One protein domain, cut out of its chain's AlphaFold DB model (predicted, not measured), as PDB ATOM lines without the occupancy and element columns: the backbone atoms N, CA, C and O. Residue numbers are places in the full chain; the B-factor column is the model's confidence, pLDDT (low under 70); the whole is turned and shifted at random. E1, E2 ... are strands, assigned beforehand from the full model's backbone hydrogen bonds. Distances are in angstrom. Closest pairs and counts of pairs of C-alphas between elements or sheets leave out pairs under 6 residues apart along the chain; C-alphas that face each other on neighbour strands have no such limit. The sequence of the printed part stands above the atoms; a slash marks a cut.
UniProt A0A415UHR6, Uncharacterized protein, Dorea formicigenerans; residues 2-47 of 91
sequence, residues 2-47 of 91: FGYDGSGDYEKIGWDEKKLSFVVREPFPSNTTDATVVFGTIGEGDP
ATOM      1  N   PHE A   2     369.653 128.640 246.297       53.31
ATOM      2  CA  PHE A   2     368.844 128.791 245.075       53.31
ATOM      3  C   PHE A   2     368.872 127.495 244.259       53.31
ATOM      4  O   PHE A   2     369.967 127.066 243.915       53.31
ATOM      5  N   GLY A   3     367.717 126.875 243.983       50.66
ATOM      6  CA  GLY A   3     367.668 125.597 243.251       50.66
ATOM      7  C   GLY A   3     367.319 124.353 244.069       50.66
ATOM      8  O   GLY A   3     367.772 123.261 243.753       50.66
ATOM      9  N   TYR A   4     366.577 124.516 245.166       51.16
ATOM     10  CA  TYR A   4     366.067 123.394 245.954       51.16
ATOM     11  C   TYR A   4     364.628 123.092 245.525       51.16
ATOM     12  O   TYR A   4     363.745 123.925 245.726       51.16
ATOM     13  N   ASP A   5     364.397 121.922 244.936       59.00
ATOM     14  CA  ASP A   5     363.096 121.448 244.435       59.00
ATOM     15  C   ASP A   5     362.422 120.426 245.378       59.00
ATOM     16  O   ASP A   5     361.433 119.788 245.026       59.00
ATOM     17  N   GLY A   6     362.950 120.263 246.596       54.47
ATOM     18  CA  GLY A   6     362.456 119.286 247.569       54.47
ATOM     19  C   GLY A   6     362.955 117.851 247.354       54.47
ATOM     20  O   GLY A   6     362.656 116.997 248.186       54.47
ATOM     21  N   SER A   7     363.751 117.575 246.311       58.62
ATOM     22  CA  SER A   7     364.339 116.248 246.041       58.62
ATOM     23  C   SER A   7     365.608 115.940 246.854       58.62
ATOM     24  O   SER A   7     366.055 114.797 246.899       58.62
ATOM     25  N   GLY A   8     366.172 116.936 247.546       50.44
ATOM     26  CA  GLY A   8     367.451 116.808 248.254       50.44
ATOM     27  C   GLY A   8     368.671 117.146 247.392       50.44
ATOM     28  O   GLY A   8     369.745 117.355 247.958       50.44
ATOM     29  N   ASP A   9     368.500 117.300 246.077       51.44
ATOM     30  CA  ASP A   9     369.556 117.732 245.168       51.44
ATOM     31  C   ASP A   9     369.551 119.258 244.979       51.44
ATOM     32  O   ASP A   9     368.517 119.927 244.978       51.44
ATOM     33  N   TYR A  10     370.749 119.839 244.880       56.66
ATOM     34  CA  TYR A  10     370.930 121.260 244.590       56.66
ATOM     35  C   TYR A  10     371.034 121.446 243.076       56.66
ATOM     36  O   TYR A  10     372.115 121.286 242.502       56.66
ATOM     37  N   GLU A  11     369.928 121.797 242.428       61.53
ATOM     38  CA  GLU A  11     369.921 122.084 240.998       61.53
ATOM     39  C   GLU A  11     370.339 123.538 240.775       61.53
ATOM     40  O   GLU A  11     369.619 124.483 241.085       61.53
ATOM     41  N   LYS A  12     371.560 123.750 240.287       65.94
ATOM     42  CA  LYS A  12     372.077 125.102 240.068       65.94
ATOM     43  C   LYS A  12     371.201 125.824 239.043       65.94
ATOM     44  O   LYS A  12     371.252 125.470 237.872       65.94
ATOM     45  N   ILE A  13     370.505 126.878 239.478       69.62
ATOM     46  CA  ILE A  13     369.736 127.732 238.567       69.62
ATOM     47  C   ILE A  13     370.695 128.328 237.527       69.62
ATOM     48  O   ILE A  13     371.640 129.051 237.870       69.62
ATOM     49  N   GLY A  14     370.478 127.975 236.265       76.25
ATOM     50  CA  GLY A  14     371.169 128.523 235.111       76.25
ATOM     51  C   GLY A  14     370.881 130.015 234.978       76.25
ATOM     52  O   GLY A  14     369.768 130.479 235.200       76.25
ATOM     53  N   TRP A  15     371.891 130.796 234.596       76.88
ATOM     54  CA  TRP A  15     371.747 132.245 234.384       76.88
ATOM     55  C   TRP A  15     370.746 132.607 233.274       76.88
ATOM     56  O   TRP A  15     370.310 133.752 233.151       76.88
ATOM     57  N   ASP A  16     370.432 131.643 232.419       79.12
ATOM     58  CA  ASP A  16     369.478 131.714 231.327       79.12
ATOM     59  C   ASP A  16     368.065 131.256 231.714       79.12
ATOM     60  O   ASP A  16     367.124 131.539 230.970       79.12
ATOM     61  N   GLU A  17     367.890 130.629 232.880       83.19
ATOM     62  CA  GLU A  17     366.584 130.179 233.344       83.19
ATOM     63  C   GLU A  17     365.694 131.354 233.753       83.19
ATOM     64  O   GLU A  17     366.057 132.214 234.557       83.19
ATOM     65  N   LYS A  18     364.462 131.356 233.242       84.69
ATOM     66  CA  LYS A  18     363.412 132.278 233.674       84.69
ATOM     67  C   LYS A  18     362.752 131.741 234.945       84.69
ATOM     68  O   LYS A  18     361.630 131.240 234.900       84.69
ATOM     69  N   LYS A  19     363.455 131.825 236.076       86.88
ATOM     70  CA  LYS A  19     362.925 131.467 237.403       86.88
ATOM     71  C   LYS A  19     363.251 132.549 238.432       86.88
ATOM     72  O   LYS A  19     364.387 133.003 238.519       86.88
ATOM     73  N   LEU A  20     362.252 132.964 239.214       89.06
ATOM     74  CA  LEU A  20     362.468 133.771 240.416       89.06
ATOM     75  C   LEU A  20     362.484 132.831 241.614       89.06
ATOM     76  O   LEU A  20     361.799 131.813 241.623       89.06
ATOM     77  N   SER A  21     363.261 133.163 242.635       89.44
ATOM     78  CA  SER A  21     363.231 132.461 243.918       89.44
ATOM     79  C   SER A  21     362.800 133.433 245.002       89.44
ATOM     80  O   SER A  21     363.249 134.578 245.004       89.44
ATOM     81  N   PHE A  22     361.972 132.976 245.935       90.88
ATOM     82  CA  PHE A  22     361.615 133.752 247.116       90.88
ATOM     83  C   PHE A  22     362.000 132.998 248.387       90.88
ATOM     84  O   PHE A  22     362.042 131.766 248.427       90.88
ATOM     85  N   VAL A  23     362.280 133.764 249.437       92.69
ATOM     86  CA  VAL A  23     362.567 133.265 250.778       92.69
ATOM     87  C   VAL A  23     361.921 134.188 251.798       92.69
ATOM     88  O   VAL A  23     362.003 135.410 251.685       92.69
ATOM     89  N   VAL A  24     361.303 133.599 252.814       92.31
ATOM     90  CA  VAL A  24     360.825 134.313 253.994       92.31
ATOM     91  C   VAL A  24     361.930 134.283 255.038       92.31
ATOM     92  O   VAL A  24     362.374 133.215 255.464       92.31
ATOM     93  N   ARG A  25     362.395 135.460 255.454       91.69
ATOM     94  CA  ARG A  25     363.311 135.567 256.591       91.69
ATOM     95  C   ARG A  25     362.510 135.529 257.884       91.69
ATOM     96  O   ARG A  25     361.507 136.220 257.995       91.69
ATOM     97  N   GLU A  26     362.996 134.741 258.840       91.88
ATOM     98  CA  GLU A  26     362.458 134.683 260.206       91.88
ATOM     99  C   GLU A  26     360.936 134.396 260.239       91.88
ATOM    100  O   GLU A  26     360.176 135.162 260.832       91.88
ATOM    101  N   PRO A  27     360.459 133.312 259.585       89.81
ATOM    102  CA  PRO A  27     359.038 132.981 259.575       89.81
ATOM    103  C   PRO A  27     358.527 132.720 260.996       89.81
ATOM    104  O   PRO A  27     359.162 132.005 261.771       89.81
ATOM    105  N   PHE A  28     357.356 133.272 261.315       87.00
ATOM    106  CA  PHE A  28     356.742 133.173 262.638       87.00
ATOM    107  C   PHE A  28     355.507 132.255 262.604       87.00
ATOM    108  O   PHE A  28     354.402 132.729 262.321       87.00
ATOM    109  N   PRO A  29     355.658 130.940 262.858       86.31
ATOM    110  CA  PRO A  29     354.515 130.052 263.021       86.31
ATOM    111  C   PRO A  29     353.794 130.375 264.337       86.31
ATOM    112  O   PRO A  29     354.415 130.507 265.391       86.31
ATOM    113  N   SER A  30     352.470 130.487 264.283       82.44
ATOM    114  CA  SER A  30     351.610 130.617 265.460       82.44
ATOM    115  C   SER A  30     350.726 129.380 265.601       82.44
ATOM    116  O   SER A  30     350.539 128.633 264.647       82.44
ATOM    117  N   ASN A  31     350.097 129.199 266.765       82.62
ATOM    118  CA  ASN A  31     349.145 128.099 266.988       82.62
ATOM    119  C   ASN A  31     347.953 128.108 266.012       82.62
ATOM    120  O   ASN A  31     347.267 127.102 265.874       82.62
ATOM    121  N   THR A  32     347.670 129.255 265.390       82.56
ATOM    122  CA  THR A  32     346.546 129.444 264.463       82.56
ATOM    123  C   THR A  32     346.980 129.626 263.012       82.56
ATOM    124  O   THR A  32     346.142 129.567 262.117       82.56
ATOM    125  N   THR A  33     348.264 129.888 262.766       76.31
ATOM    126  CA  THR A  33     348.811 130.153 261.432       76.31
ATOM    127  C   THR A  33     350.150 129.444 261.298       76.31
ATOM    128  O   THR A  33     351.150 129.898 261.852       76.31
ATOM    129  N   ASP A  34     350.178 128.345 260.554       81.94
ATOM    130  CA  ASP A  34     351.431 127.689 260.192       81.94
ATOM    131  C   ASP A  34     352.299 128.593 259.299       81.94
ATOM    132  O   ASP A  34     351.828 129.560 258.696       81.94
ATOM    133  N   ALA A  35     353.577 128.240 259.166       85.75
ATOM    134  CA  ALA A  35     354.504 128.845 258.214       85.75
ATOM    135  C   ALA A  35     354.842 127.838 257.101       85.75
ATOM    136  O   ALA A  35     355.957 127.330 257.015       85.75
ATOM    137  N   THR A  36     353.852 127.499 256.274       84.69
ATOM    138  CA  THR A  36     353.999 126.499 255.198       84.69
ATOM    139  C   THR A  36     354.652 127.057 253.934       84.69
ATOM    140  O   THR A  36     355.229 126.300 253.157       84.69
ATOM    141  N   VAL A  37     354.601 128.377 253.731       86.62
ATOM    142  CA  VAL A  37     355.172 129.070 252.567       86.62
ATOM    143  C   VAL A  37     356.371 129.895 253.026       86.62
ATOM    144  O   VAL A  37     356.225 131.040 253.445       86.62
ATOM    145  N   VAL A  38     357.563 129.294 252.999       89.88
ATOM    146  CA  VAL A  38     358.800 129.917 253.522       89.88
ATOM    147  C   VAL A  38     359.936 129.989 252.505       89.88
ATOM    148  O   VAL A  38     360.837 130.813 252.644       89.88
ATOM    149  N   PHE A  39     359.885 129.174 251.456       90.12
ATOM    150  CA  PHE A  39     360.764 129.253 250.296       90.12
ATOM    151  C   PHE A  39     360.019 128.724 249.069       90.12
ATOM    152  O   PHE A  39     359.063 127.958 249.203       90.12
ATOM    153  N   GLY A  40     360.472 129.098 247.879       87.88
ATOM    154  CA  GLY A  40     359.956 128.527 246.645       87.88
ATOM    155  C   GLY A  40     360.549 129.176 245.407       87.88
ATOM    156  O   GLY A  40     361.352 130.110 245.489       87.88
ATOM    157  N   THR A  41     360.134 128.666 244.253       88.94
ATOM    158  CA  THR A  41     360.453 129.243 242.948       88.94
ATOM    159  C   THR A  41     359.167 129.640 242.231       88.94
ATOM    160  O   THR A  41     358.110 129.067 242.485       88.94
ATOM    161  N   ILE A  42     359.256 130.663 241.389       88.00
ATOM    162  CA  ILE A  42     358.158 131.192 240.580       88.00
ATOM    163  C   ILE A  42     358.606 131.065 239.125       88.00
ATOM    164  O   ILE A  42     359.650 131.616 238.747       88.00
ATOM    165  N   GLY A  43     357.855 130.295 238.341       87.25
ATOM    166  CA  GLY A  43     358.095 130.086 236.921       87.25
ATOM    167  C   GLY A  43     357.501 131.186 236.044       87.25
ATOM    168  O   GLY A  43     356.888 132.150 236.505       87.25
ATOM    169  N   GLU A  44     357.694 131.047 234.736       84.06
ATOM    170  CA  GLU A  44     357.071 131.928 233.749       84.06
ATOM    171  C   GLU A  44     355.552 131.687 233.704       84.06
ATOM    172  O   GLU A  44     355.101 130.563 233.506       84.06
ATOM    173  N   GLY A  45     354.760 132.747 233.887       82.31
ATOM    174  CA  GLY A  45     353.293 132.677 233.894       82.31
ATOM    175  C   GLY A  45     352.663 132.343 235.250       82.31
ATOM    176  O   GLY A  45     351.445 132.472 235.384       82.31
ATOM    177  N   ASP A  46     353.461 131.993 236.261       84.50
ATOM    178  CA  ASP A  46     352.961 131.743 237.612       84.50
ATOM    179  C   ASP A  46     352.593 133.067 238.306       84.50
ATOM    180  O   ASP A  46     353.454 133.936 238.483       84.50
ATOM    181  N   PRO A  47     351.332 133.258 238.735       83.62
ATOM    182  CA  PRO A  47     350.946 134.463 239.452       83.62
ATOM    183  C   PRO A  47     351.458 134.401 240.895       83.62
ATOM    184  O   PRO A  47     350.917 133.662 241.718       83.62
TER     185      PRO A  47
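Overview. This is residues 2 to 47 of the 91 residues of an uncharacterized protein of Dorea formicigenerans (UniProt A0A415UHR6). With little regular structure, this is a long, narrow two-strand hairpin, E1 and E2, whose tip, residues 29 to 34, sticks out, while residues 2 to 19 make a wide loop before E1. The printed part has 46 residues, with two named strands, E1 then E2, antiparallel, and no named helix; the class is all strand, with only 8 residues in named elements. The whole is loose and elongated, with a radius of gyration of the C-alphas of 13.0 A and spans of 41 by 26 by 17 A.

Along the chain. E1, residues 20 to 23, begins at C-alpha 20 (362.468, 133.771, 240.416) and is 10.4 A long. E2, residues 39 to 42, is 10.2 A long and ends at C-alpha 42 (358.158, 131.192, 240.580).

Arrangement. E1 and E2 form an antiparallel hairpin, their directions at 162 degrees. C-alphas 21 and 41 face each other at 4.4 A. N 20 and O 42, 3.0 A, and N 42 and O 20, 2.8 A, are within hydrogen-bond range.

Size, cuts and confidence. The C-alphas farthest apart, of Asp 16 and Asn 31, are 41.2 A apart. The printed part has no cut. The E1 to E2 link is long, 15 residues. Residues 2 to 13 have pLDDT under 70.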